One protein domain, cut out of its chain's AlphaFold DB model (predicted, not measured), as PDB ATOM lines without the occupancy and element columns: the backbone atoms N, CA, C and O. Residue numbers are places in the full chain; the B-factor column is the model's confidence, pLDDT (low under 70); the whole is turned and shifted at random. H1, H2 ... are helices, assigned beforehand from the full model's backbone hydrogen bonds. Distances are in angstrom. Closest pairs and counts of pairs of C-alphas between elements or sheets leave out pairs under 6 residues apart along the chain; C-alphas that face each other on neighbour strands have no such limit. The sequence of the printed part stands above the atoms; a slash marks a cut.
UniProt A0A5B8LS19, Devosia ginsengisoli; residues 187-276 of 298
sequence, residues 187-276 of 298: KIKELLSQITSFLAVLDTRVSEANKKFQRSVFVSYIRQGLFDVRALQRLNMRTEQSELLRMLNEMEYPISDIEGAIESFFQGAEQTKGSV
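What this domain is: This is residues 187 to 276 of the 298 residues of a protein of Devosia ginsengisoli (UniProt A0A5B8LS19). What is the shape? One long helix, H1, sticks out with residues 187 to 210 as an arm from a small helical head. There the end of H1 meets H4, and H3 and H4 run opposite ways. What is printed? The printed part has 90 residues with four named helices, H1 to H4 in order, all helix; it is extended, with radius of gyration of the C-alphas 20.3 A and spans of 73 by 23 by 19 A.

Where its parts are: Where is H1? Residues 187 to 224 run 54.7 A from C-alpha 187 at (14.044, -5.489, 57.334). What follows? H2 is residues 229 to 232, H3 237 to 250, 19.8 A, and H4 259 to 275, 24.0 A, ending at (-34.159, 31.515, 16.458).

How they stand to each other: What touches H4? H1 does, with residues 222 to 223 alone, at a shallow tilt of 34.7 degrees, only just short of steep, the same way; the closest C-alphas, of Ile 222 and Phe 265, are 7.4 A apart. H3, with residues 237 to 241 alone, only just touches H4, with 3 pairs of C-alphas within 8 A, the closest those of Met 237 and Phe 266, 7.3 A; this hairpin has a shallow tilt of 21 degrees, opposite ways. And the rest? H2 is close but not clearly touching H4, the closest C-alphas being those of Leu 232 and Lys 273, 7.4 A; H1 and H3 are apart. In H1, H3 and H4 every O i to N i+4 pair is within hydrogen-bond range; H2 is too short for one.

The domain as a whole: How large is it? The two C-alphas farthest apart, of Lys 187 and Ser 275, are 73.2 A apart. Is it unbroken and sure? The printed part has no cut and no long link; its mean pLDDT is 71.1, with 51 residues under 70, among them 251 to 276.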
ATOM      1  N   LYS A 187      13.857  -6.725  58.100       75.50
ATOM      2  CA  LYS A 187      14.044  -5.489  57.334       75.50
ATOM      3  C   LYS A 187      13.355  -5.541  55.970       75.50
ATOM      4  O   LYS A 187      12.781  -4.545  55.551       75.50
ATOM      5  N   ILE A 188      13.344  -6.702  55.317       77.06
ATOM      6  CA  ILE A 188      12.605  -6.932  54.069       77.06
ATOM      7  C   ILE A 188      11.101  -6.759  54.299       77.06
ATOM      8  O   ILE A 188      10.456  -6.050  53.533       77.06
ATOM      9  N   LYS A 189      10.542  -7.334  55.372       81.38
ATOM     10  CA  LYS A 189       9.123  -7.158  55.734       81.38
ATOM     11  C   LYS A 189       8.779  -5.690  56.004       81.38
ATOM     12  O   LYS A 189       7.748  -5.211  55.542       81.38
ATOM     13  N   GLU A 190       9.650  -4.969  56.709       84.81
ATOM     14  CA  GLU A 190       9.480  -3.536  56.978       84.81
ATOM     15  C   GLU A 190       9.489  -2.709  55.681       84.81
ATOM     16  O   GLU A 190       8.606  -1.880  55.476       84.81
ATOM     17  N   LEU A 191      10.440  -2.971  54.777       86.75
ATOM     18  CA  LEU A 191      10.521  -2.292  53.482       86.75
ATOM     19  C   LEU A 191       9.321  -2.610  52.587       86.75
ATOM     20  O   LEU A 191       8.776  -1.705  51.964       86.75
ATOM     21  N   LEU A 192       8.877  -3.869  52.552       88.69
ATOM     22  CA  LEU A 192       7.668  -4.260  51.826       88.69
ATOM     23  C   LEU A 192       6.456  -3.486  52.341       88.69
ATOM     24  O   LEU A 192       5.741  -2.890  51.544       88.69
ATOM     25  N   SER A 193       6.280  -3.413  53.664       89.81
ATOM     26  CA  SER A 193       5.200  -2.631  54.269       89.81
ATOM     27  C   SER A 193       5.273  -1.153  53.879       89.81
ATOM     28  O   SER A 193       4.248  -0.569  53.541       89.81
ATOM     29  N   GLN A 194       6.465  -0.549  53.899       92.50
ATOM     30  CA  GLN A 194       6.655   0.851  53.510       92.50
ATOM     31  C   GLN A 194       6.320   1.088  52.032       92.50
ATOM     32  O   GLN A 194       5.653   2.070  51.709       92.50
ATOM     33  N   ILE A 195       6.727   0.177  51.145       93.12
ATOM     34  CA  ILE A 195       6.416   0.251  49.713       93.12
ATOM     35  C   ILE A 195       4.911   0.113  49.484       93.12
ATOM     36  O   ILE A 195       4.345   0.898  48.730       93.12
ATOM     37  N   THR A 196       4.238  -0.827  50.151       92.19
ATOM     38  CA  THR A 196       2.785  -0.996  50.012       92.19
ATOM     39  C   THR A 196       2.027   0.247  50.474       92.19
ATOM     40  O   THR A 196       1.134   0.714  49.770       92.19
ATOM     41  N   SER A 197       2.411   0.838  51.611       89.81
ATOM     42  CA  SER A 197       1.825   2.103  52.070       89.81
ATOM     43  C   SER A 197       2.082   3.244  51.085       89.81
ATOM     44  O   SER A 197       1.183   4.036  50.812       89.81
ATOM     45  N   PHE A 198       3.286   3.320  50.518       94.44
ATOM     46  CA  PHE A 198       3.627   4.332  49.524       94.44
ATOM     47  C   PHE A 198       2.819   4.182  48.227       94.44
ATOM     48  O   PHE A 198       2.324   5.180  47.706       94.44
ATOM     49  N   LEU A 199       2.627   2.953  47.737       91.81
ATOM     50  CA  LEU A 199       1.800   2.678  46.559       91.81
ATOM     51  C   LEU A 199       0.335   3.071  46.787       91.81
ATOM     52  O   LEU A 199      -0.246   3.727  45.933       91.81
ATOM     53  N   ALA A 200      -0.228   2.787  47.964       92.19
ATOM     54  CA  ALA A 200      -1.589   3.218  48.298       92.19
ATOM     55  C   ALA A 200      -1.743   4.754  48.299       92.19
ATOM     56  O   ALA A 200      -2.740   5.299  47.816       92.19
ATOM     57  N   VAL A 201      -0.736   5.477  48.806       93.62
ATOM     58  CA  VAL A 201      -0.705   6.949  48.749       93.62
ATOM     59  C   VAL A 201      -0.591   7.444  47.304       93.62
ATOM     60  O   VAL A 201      -1.259   8.412  46.937       93.62
ATOM     61  N   LEU A 202       0.230   6.795  46.474       93.00
ATOM     62  CA  LEU A 202       0.344   7.123  45.053       93.00
ATOM     63  C   LEU A 202      -0.977   6.909  44.308       93.00
ATOM     64  O   LEU A 202      -1.398   7.817  43.595       93.00
ATOM     65  N   ASP A 203      -1.657   5.780  44.514       89.62
ATOM     66  CA  ASP A 203      -2.947   5.488  43.876       89.62
ATOM     67  C   ASP A 203      -4.006   6.531  44.240       89.62
ATOM     68  O   ASP A 203      -4.753   7.003  43.380       89.62
ATOM     69  N   THR A 204      -4.017   6.969  45.502       92.19
ATOM     70  CA  THR A 204      -4.912   8.039  45.960       92.19
ATOM     71  C   THR A 204      -4.623   9.345  45.214       92.19
ATOM     72  O   THR A 204      -5.536   9.966  44.669       92.19
ATOM     73  N   ARG A 205      -3.344   9.728  45.089       91.25
ATOM     74  CA  ARG A 205      -2.938  10.939  44.352       91.25
ATOM     75  C   ARG A 205      -3.248  10.860  42.859       91.25
ATOM     76  O   ARG A 205      -3.662  11.858  42.274       91.25
ATOM     77  N   VAL A 206      -3.056   9.698  42.236       91.38
ATOM     78  CA  VAL A 206      -3.399   9.474  40.824       91.38
ATOM     79  C   VAL A 206      -4.908   9.575  40.624       91.38
ATOM     80  O   VAL A 206      -5.349  10.221  39.676       91.38
ATOM     81  N   SER A 207      -5.707   9.006  41.529       85.50
ATOM     82  CA  SER A 207      -7.167   9.121  41.484       85.50
ATOM     83  C   SER A 207      -7.625  10.577  41.602       85.50
ATOM     84  O   SER A 207      -8.425  11.041  40.790       85.50
ATOM     85  N   GLU A 208      -7.059  11.341  42.539       86.94
ATOM     86  CA  GLU A 208      -7.332  12.777  42.673       86.94
ATOM     87  C   GLU A 208      -6.932  13.569  41.423       86.94
ATOM     88  O   GLU A 208      -7.688  14.429  40.964       86.94
ATOM     89  N   ALA A 209      -5.761  13.282  40.849       85.44
ATOM     90  CA  ALA A 209      -5.294  13.923  39.625       85.44
ATOM     91  C   ALA A 209      -6.203  13.594  38.431       85.44
ATOM     92  O   ALA A 209      -6.575  14.501  37.687       85.44
ATOM     93  N   ASN A 210      -6.635  12.337  38.288       85.75
ATOM     94  CA  ASN A 210      -7.586  11.928  37.255       85.75
ATOM     95  C   ASN A 210      -8.947  12.598  37.435       85.75
ATOM     96  O   ASN A 210      -9.495  13.102  36.457       85.75
ATOM     97  N   LYS A 211      -9.469  12.675  38.665       82.69
ATOM     98  CA  LYS A 211     -10.707  13.413  38.956       82.69
ATOM     99  C   LYS A 211     -10.570  14.882  38.548       82.69
ATOM    100  O   LYS A 211     -11.437  15.408  37.858       82.69
ATOM    101  N   LYS A 212      -9.463  15.544  38.905       81.44
ATOM    102  CA  LYS A 212      -9.186  16.937  38.501       81.44
ATOM    103  C   LYS A 212      -9.083  17.094  36.983       81.44
ATOM    104  O   LYS A 212      -9.646  18.038  36.435       81.44
ATOM    105  N   PHE A 213      -8.411  16.170  36.303       82.56
ATOM    106  CA  PHE A 213      -8.291  16.184  34.849       82.56
ATOM    107  C   PHE A 213      -9.654  16.009  34.169       82.56
ATOM    108  O   PHE A 213     -10.036  16.849  33.358       82.56
ATOM    109  N   GLN A 214     -10.426  14.989  34.551       78.75
ATOM    110  CA  GLN A 214     -11.775  14.752  34.028       78.75
ATOM    111  C   GLN A 214     -12.679  15.969  34.240       78.75
ATOM    112  O   GLN A 214     -13.359  16.392  33.306       78.75
ATOM    113  N   ARG A 215     -12.614  16.593  35.424       72.69
ATOM    114  CA  ARG A 215     -13.300  17.863  35.706       72.69
ATOM    115  C   ARG A 215     -12.879  18.962  34.728       72.69
ATOM    116  O   ARG A 215     -13.737  19.600  34.130       72.69
ATOM    117  N   SER A 216     -11.576  19.161  34.526       74.88
ATOM    118  CA  SER A 216     -11.065  20.208  33.629       74.88
ATOM    119  C   SER A 216     -11.486  20.003  32.169       74.88
ATOM    120  O   SER A 216     -11.888  20.956  31.502       74.88
ATOM    121  N   VAL A 217     -11.472  18.755  31.693       77.94
ATOM    122  CA  VAL A 217     -11.903  18.395  30.338       77.94
ATOM    123  C   VAL A 217     -13.400  18.643  30.178       77.94
ATOM    124  O   VAL A 217     -13.819  19.264  29.204       77.94
ATOM    125  N   PHE A 218     -14.207  18.225  31.154       72.56
ATOM    126  CA  PHE A 218     -15.655  18.413  31.127       72.56
ATOM    127  C   PHE A 218     -16.053  19.895  31.111       72.56
ATOM    128  O   PHE A 218     -16.858  20.315  30.281       72.56
ATOM    129  N   VAL A 219     -15.424  20.717  31.959       70.56
ATOM    130  CA  VAL A 219     -15.631  22.175  31.959       70.56
ATOM    131  C   VAL A 219     -15.219  22.790  30.621       70.56
ATOM    132  O   VAL A 219     -15.923  23.657  30.107       70.56
ATOM    133  N   SER A 220     -14.115  22.328  30.025       72.69
ATOM    134  CA  SER A 220     -13.692  22.788  28.700       72.69
ATOM    135  C   SER A 220     -14.734  22.471  27.623       72.69
ATOM    136  O   SER A 220     -14.985  23.320  26.772       72.69
ATOM    137  N   TYR A 221     -15.376  21.298  27.667       69.19
ATOM    138  CA  TYR A 221     -16.441  20.941  26.723       69.19
ATOM    139  C   TYR A 221     -17.684  21.825  26.870       69.19
ATOM    140  O   TYR A 221     -18.212  22.291  25.861       69.19
ATOM    141  N   ILE A 222     -18.121  22.108  28.103       69.31
ATOM    142  CA  ILE A 222     -19.262  23.009  28.352       69.31
ATOM    143  C   ILE A 222     -18.941  24.426  27.859       69.31
ATOM    144  O   ILE A 222     -19.751  25.038  27.166       69.31
ATOM    145  N   ARG A 223     -17.740  24.937  28.162       66.38
ATOM    146  CA  ARG A 223     -17.312  26.289  27.762       66.38
ATOM    147  C   ARG A 223     -17.139  26.451  26.253       66.38
ATOM    148  O   ARG A 223     -17.374  27.539  25.741       66.38
ATOM    149  N   GLN A 224     -16.723  25.403  25.542       65.50
ATOM    150  CA  GLN A 224     -16.514  25.468  24.092       65.50
ATOM    151  C   GLN A 224     -17.815  25.451  23.283       65.50
ATOM    152  O   GLN A 224     -17.765  25.770  22.099       65.50
ATOM    153  N   GLY A 225     -18.967  25.118  23.887       59.38
ATOM    154  CA  GLY A 225     -20.273  25.261  23.234       59.38
ATOM    155  C   GLY A 225     -20.347  24.594  21.855       59.38
ATOM    156  O   GLY A 225     -20.880  25.171  20.911       59.38
ATOM    157  N   LEU A 226     -19.750  23.409  21.697       51.34
ATOM    158  CA  LEU A 226     -19.756  22.689  20.423       51.34
ATOM    159  C   LEU A 226     -21.147  22.080  20.195       51.34
ATOM    160  O   LEU A 226     -21.458  21.000  20.691       51.34
ATOM    161  N   PHE A 227     -22.001  22.802  19.467       55.00
ATOM    162  CA  PHE A 227     -23.368  22.379  19.173       55.00
ATOM    163  C   PHE A 227     -23.443  21.511  17.911       55.00
ATOM    164  O   PHE A 227     -23.056  21.946  16.827       55.00
ATOM    165  N   ASP A 228     -24.072  20.338  18.018       55.56
ATOM    166  CA  ASP A 228     -24.796  19.763  16.881       55.56
ATOM    167  C   ASP A 228     -26.258  20.229  16.963       55.56
ATOM    168  O   ASP A 228     -27.043  19.783  17.806       55.56
ATOM    169  N   VAL A 229     -26.626  21.163  16.084       55.16
ATOM    170  CA  VAL A 229     -27.947  21.816  16.034       55.16
ATOM    171  C   VAL A 229     -29.089  20.796  15.901       55.16
ATOM    172  O   VAL A 229     -30.207  21.040  16.355       55.16
ATOM    173  N   ARG A 230     -28.814  19.610  15.340       54.88
ATOM    174  CA  ARG A 230     -29.805  18.533  15.190       54.88
ATOM    175  C   ARG A 230     -30.077  17.779  16.494       54.88
ATOM    176  O   ARG A 230     -31.184  17.273  16.676       54.88
ATOM    177  N   ALA A 231     -29.104  17.719  17.403       57.84
ATOM    178  CA  ALA A 231     -29.261  17.077  18.706       57.84
ATOM    179  C   ALA A 231     -30.125  17.929  19.655       57.84
ATOM    180  O   ALA A 231     -30.986  17.394  20.353       57.84
ATOM    181  N   LEU A 232     -29.998  19.261  19.597       56.47
ATOM    182  CA  LEU A 232     -30.738  20.212  20.448       56.47
ATOM    183  C   LEU A 232     -32.267  20.171  20.262       56.47
ATOM    184  O   LEU A 232     -33.021  20.506  21.178       56.47
ATOM    185  N   GLN A 233     -32.754  19.751  19.088       57.94
ATOM    186  CA  GLN A 233     -34.193  19.652  18.812       57.94
ATOM    187  C   GLN A 233     -34.862  18.458  19.508       57.94
ATOM    188  O   GLN A 233     -36.066  18.505  19.759       57.94
ATOM    189  N   ARG A 234     -34.102  17.405  19.833       59.00
ATOM    190  CA  ARG A 234     -34.620  16.174  20.458       59.00
ATOM    191  C   ARG A 234     -34.535  16.181  21.981       59.00
ATOM    192  O   ARG A 234     -35.157  15.342  22.622       59.00
ATOM    193  N   LEU A 235     -33.775  17.114  22.546       62.50
ATOM    194  CA  LEU A 235     -33.504  17.179  23.974       62.50
ATOM    195  C   LEU A 235     -34.542  18.040  24.697       62.50
ATOM    196  O   LEU A 235     -34.939  19.123  24.241       62.50
ATOM    197  N   ASN A 236     -34.983  17.536  25.846       64.06
ATOM    198  CA  ASN A 236     -35.858  18.253  26.755       64.06
ATOM    199  C   ASN A 236     -34.971  19.005  27.763       64.06
ATOM    200  O   ASN A 236     -34.390  18.415  28.668       64.06
ATOM    201  N   MET A 237     -34.809  20.314  27.553       64.44
ATOM    202  CA  MET A 237     -33.740  21.111  28.181       64.44
ATOM    203  C   MET A 237     -33.793  21.117  29.712       64.44
ATOM    204  O   MET A 237     -32.756  21.103  30.364       64.44
ATOM    205  N   ARG A 238     -34.996  21.067  30.297       63.06
ATOM    206  CA  ARG A 238     -35.172  21.059  31.757       63.06
ATOM    207  C   ARG A 238     -34.758  19.740  32.408       63.06
ATOM    208  O   ARG A 238     -34.243  19.759  33.521       63.06
ATOM    209  N   THR A 239     -34.979  18.605  31.741       68.69
ATOM    210  CA  THR A 239     -34.575  17.295  32.281       68.69
ATOM    211  C   THR A 239     -33.068  17.113  32.157       68.69
ATOM    212  O   THR A 239     -32.424  16.743  33.132       68.69
ATOM    213  N   GLU A 240     -32.493  17.490  31.015       67.19
ATOM    214  CA  GLU A 240     -31.043  17.467  30.776       67.19
ATOM    215  C   GLU A 240     -30.278  18.377  31.746       67.19
ATOM    216  O   GLU A 240     -29.277  17.959  32.320       67.19
ATOM    217  N   GLN A 241     -30.780  19.586  32.023       66.31
ATOM    218  CA  GLN A 241     -30.186  20.474  33.028       66.31
ATOM    219  C   GLN A 241     -30.180  19.830  34.422       66.31
ATOM    220  O   GLN A 241     -29.179  19.902  35.136       66.31
ATOM    221  N   SER A 242     -31.271  19.160  34.806       69.56
ATOM    222  CA  SER A 242     -31.350  18.473  36.098       69.56
ATOM    223  C   SER A 242     -30.437  17.241  36.183       69.56
ATOM    224  O   SER A 242     -29.862  16.985  37.240       69.56
ATOM    225  N   GLU A 243     -30.236  16.511  35.080       70.19
ATOM    226  CA  GLU A 243     -29.301  15.380  35.022       70.19
ATOM    227  C   GLU A 243     -27.838  15.831  35.023       70.19
ATOM    228  O   GLU A 243     -27.019  15.233  35.721       70.19
ATOM    229  N   LEU A 244     -27.517  16.933  34.342       70.00
ATOM    230  CA  LEU A 244     -26.192  17.553  34.369       70.00
ATOM    231  C   LEU A 244     -25.814  18.043  35.765       70.00
ATOM    232  O   LEU A 244     -24.708  17.778  36.233       70.00
ATOM    233  N   LEU A 245     -26.743  18.701  36.463       68.69
ATOM    234  CA  LEU A 245     -26.537  19.102  37.855       68.69
ATOM    235  C   LEU A 245     -26.380  17.883  38.774       68.69
ATOM    236  O   LEU A 245     -25.549  17.908  39.682       68.69
ATOM    237  N   ARG A 246     -27.101  16.783  38.509       70.25
ATOM    238  CA  ARG A 246     -26.937  15.523  39.249       70.25
ATOM    239  C   ARG A 246     -25.557  14.899  39.024       70.25
ATOM    240  O   ARG A 246     -24.912  14.530  40.001       70.25
ATOM    241  N   MET A 247     -25.081  14.838  37.779       70.56
ATOM    242  CA  MET A 247     -23.744  14.333  37.438       70.56
ATOM    243  C   MET A 247     -22.626  15.197  38.034       70.56
ATOM    244  O   MET A 247     -21.626  14.671  38.514       70.56
ATOM    245  N   LEU A 248     -22.787  16.522  38.041       66.12
ATOM    246  CA  LEU A 248     -21.820  17.449  38.639       66.12
ATOM    247  C   LEU A 248     -21.746  17.317  40.164       66.12
ATOM    248  O   LEU A 248     -20.656  17.402  40.733       66.12
ATOM    249  N   ASN A 249     -22.884  17.060  40.808       69.56
ATOM    250  CA  ASN A 249     -22.945  16.787  42.239       69.56
ATOM    251  C   ASN A 249     -22.316  15.419  42.578       69.56
ATOM    252  O   ASN A 249     -21.544  15.305  43.524       69.56
ATOM    253  N   GLU A 250     -22.555  14.396  41.749       70.31
ATOM    254  CA  GLU A 250     -21.927  13.066  41.866       70.31
ATOM    255  C   GLU A 250     -20.401  13.108  41.628       70.31
ATOM    256  O   GLU A 250     -19.647  12.326  42.205       70.31
ATOM    257  N   MET A 251     -19.921  14.081  40.848       66.56
ATOM    258  CA  MET A 251     -18.497  14.372  40.627       66.56
ATOM    259  C   MET A 251     -17.853  15.235  41.735       66.56
ATOM    260  O   MET A 251     -16.674  15.598  41.607       66.56
ATOM    261  N   GLU A 252     -18.590  15.558  42.807       64.44
ATOM    262  CA  GLU A 252     -18.177  16.416  43.935       64.44
ATOM    263  C   GLU A 252     -17.628  17.782  43.481       64.44
ATOM    264  O   GLU A 252     -16.592  18.252  43.966       64.44
ATOM    265  N   TYR A 253     -18.262  18.406  42.485       63.84
ATOM    266  CA  TYR A 253     -17.870  19.733  42.019       63.84
ATOM    267  C   TYR A 253     -18.579  20.823  42.847       63.84
ATOM    268  O   TYR A 253     -19.781  20.696  43.078       63.84
ATOM    269  N   PRO A 254     -17.900  21.904  43.282       61.75
ATOM    270  CA  PRO A 254     -18.579  23.047  43.884       61.75
ATOM    271  C   PRO A 254     -19.466  23.722  42.834       61.75
ATOM    272  O   PRO A 254     -19.001  24.426  41.939       61.75
ATOM    273  N   ILE A 255     -20.763  23.445  42.934       58.38
ATOM    274  CA  ILE A 255     -21.803  23.850  41.985       58.38
ATOM    275  C   ILE A 255     -21.833  25.388  41.798       58.38
ATOM    276  O   ILE A 255     -22.123  25.868  40.703       58.38
ATOM    277  N   SER A 256     -21.387  26.143  42.810       61.00
ATOM    278  CA  SER A 256     -21.278  27.610  42.816       61.00
ATOM    279  C   SER A 256     -20.452  28.205  41.673       61.00
ATOM    280  O   SER A 256     -20.740  29.312  41.230       61.00
ATOM    281  N   ASP A 257     -19.434  27.488  41.184       59.81
ATOM    282  CA  ASP A 257     -18.486  28.036  40.201       59.81
ATOM    283  C   ASP A 257     -18.933  27.802  38.747       59.81
ATOM    284  O   ASP A 257     -18.374  28.396  37.821       59.81
ATOM    285  N   ILE A 258     -19.913  26.916  38.516       60.78
ATOM    286  CA  ILE A 258     -20.383  26.547  37.166       60.78
ATOM    287  C   ILE A 258     -21.886  26.801  36.986       60.78
ATOM    288  O   ILE A 258     -22.334  26.834  35.848       60.78
ATOM    289  N   GLU A 259     -22.670  27.050  38.039       62.56
ATOM    290  CA  GLU A 259     -24.097  27.398  37.907       62.56
ATOM    291  C   GLU A 259     -24.328  28.510  36.880       62.56
ATOM    292  O   GLU A 259     -25.074  28.308  35.925       62.56
ATOM    293  N   GLY A 260     -23.580  29.615  36.971       64.12
ATOM    294  CA  GLY A 260     -23.681  30.710  36.001       64.12
ATOM    295  C   GLY A 260     -23.275  30.314  34.574       64.12
ATOM    296  O   GLY A 260     -23.896  30.751  33.605       64.12
ATOM    297  N   ALA A 261     -22.278  29.437  34.415       61.78
ATOM    298  CA  ALA A 261     -21.855  28.957  33.098       61.78
ATOM    299  C   ALA A 261     -22.869  27.965  32.497       61.78
ATOM    300  O   ALA A 261     -23.135  28.025  31.300       61.78
ATOM    301  N   ILE A 262     -23.485  27.106  33.312       63.75
ATOM    302  CA  ILE A 262     -24.533  26.155  32.910       63.75
ATOM    303  C   ILE A 262     -25.819  26.901  32.563       63.75
ATOM    304  O   ILE A 262     -26.430  26.619  31.537       63.75
ATOM    305  N   GLU A 263     -26.212  27.885  33.366       65.19
ATOM    306  CA  GLU A 263     -27.365  28.733  33.070       65.19
ATOM    307  C   GLU A 263     -27.149  29.528  31.783       65.19
ATOM    308  O   GLU A 263     -28.027  29.523  30.923       65.19
ATOM    309  N   SER A 264     -25.967  30.122  31.584       63.84
ATOM    310  CA  SER A 264     -25.641  30.808  30.327       63.84
ATOM    311  C   SER A 264     -25.624  29.852  29.122       63.84
ATOM    312  O   SER A 264     -26.098  30.204  28.041       63.84
ATOM    313  N   PHE A 265     -25.162  28.610  29.320       64.56
ATOM    314  CA  PHE A 265     -25.160  27.553  28.312       64.56
ATOM    315  C   PHE A 265     -26.585  27.145  27.907       64.56
ATOM    316  O   PHE A 265     -26.898  27.104  26.715       64.56
ATOM    317  N   PHE A 266     -27.478  26.903  28.873       65.19
ATOM    318  CA  PHE A 266     -28.868  26.533  28.590       65.19
ATOM    319  C   PHE A 266     -29.703  27.712  28.076       65.19
ATOM    320  O   PHE A 266     -30.519  27.514  27.178       65.19
ATOM    321  N   GLN A 267     -29.455  28.942  28.539       66.12
ATOM    322  CA  GLN A 267     -30.082  30.147  27.983       66.12
ATOM    323  C   GLN A 267     -29.659  30.385  26.525       66.12
ATOM    324  O   GLN A 267     -30.513  30.656  25.681       66.12
ATOM    325  N   GLY A 268     -28.373  30.219  26.193       62.69
ATOM    326  CA  GLY A 268     -27.888  30.288  24.810       62.69
ATOM    327  C   GLY A 268     -28.483  29.190  23.920       62.69
ATOM    328  O   GLY A 268     -28.891  29.451  22.785       62.69
ATOM    329  N   ALA A 269     -28.619  27.970  24.446       61.25
ATOM    330  CA  ALA A 269     -29.260  26.861  23.745       61.25
ATOM    331  C   ALA A 269     -30.770  27.087  23.519       61.25
ATOM    332  O   ALA A 269     -31.275  26.778  22.437       61.25
ATOM    333  N   GLU A 270     -31.497  27.665  24.485       63.00
ATOM    334  CA  GLU A 270     -32.916  28.025  24.339       63.00
ATOM    335  C   GLU A 270     -33.129  29.175  23.340       63.00
ATOM    336  O   GLU A 270     -34.022  29.092  22.494       63.00
ATOM    337  N   GLN A 271     -32.272  30.200  23.357       61.66
ATOM    338  CA  GLN A 271     -32.309  31.297  22.379       61.66
ATOM    339  C   GLN A 271     -32.019  30.807  20.952       61.66
ATOM    340  O   GLN A 271     -32.675  31.230  19.994       61.66
ATOM    341  N   THR A 272     -31.091  29.856  20.806       59.06
ATOM    342  CA  THR A 272     -30.782  29.221  19.516       59.06
ATOM    343  C   THR A 272     -31.938  28.329  19.053       59.06
ATOM    344  O   THR A 272     -32.280  28.333  17.875       59.06
ATOM    345  N   LYS A 273     -32.626  27.632  19.969       58.25
ATOM    346  CA  LYS A 273     -33.835  26.846  19.662       58.25
ATOM    347  C   LYS A 273     -35.012  27.724  19.209       58.25
ATOM    348  O   LYS A 273     -35.770  27.297  18.343       58.25
ATOM    349  N   GLY A 274     -35.144  28.938  19.753       54.56
ATOM    350  CA  GLY A 274     -36.167  29.919  19.359       54.56
ATOM    351  C   GLY A 274     -35.873  30.669  18.050       54.56
ATOM    352  O   GLY A 274     -36.805  31.116  17.387       54.56
ATOM    353  N   SER A 275     -34.601  30.773  17.654       50.06
ATOM    354  CA  SER A 275     -34.159  31.515  16.458       50.06
ATOM    355  C   SER A 275     -34.034  30.653  15.192       50.06
ATOM    356  O   SER A 275     -33.746  31.169  14.111       50.06
ATOM    357  N   VAL A 276     -34.241  29.337  15.295       48.53
ATOM    358  CA  VAL A 276     -34.146  28.404  14.163       48.53
ATOM    359  C   VAL A 276     -35.513  28.254  13.494       48.53
ATOM    360  O   VAL A 276     -36.408  27.577  13.998       48.53
TER     361      VAL A 276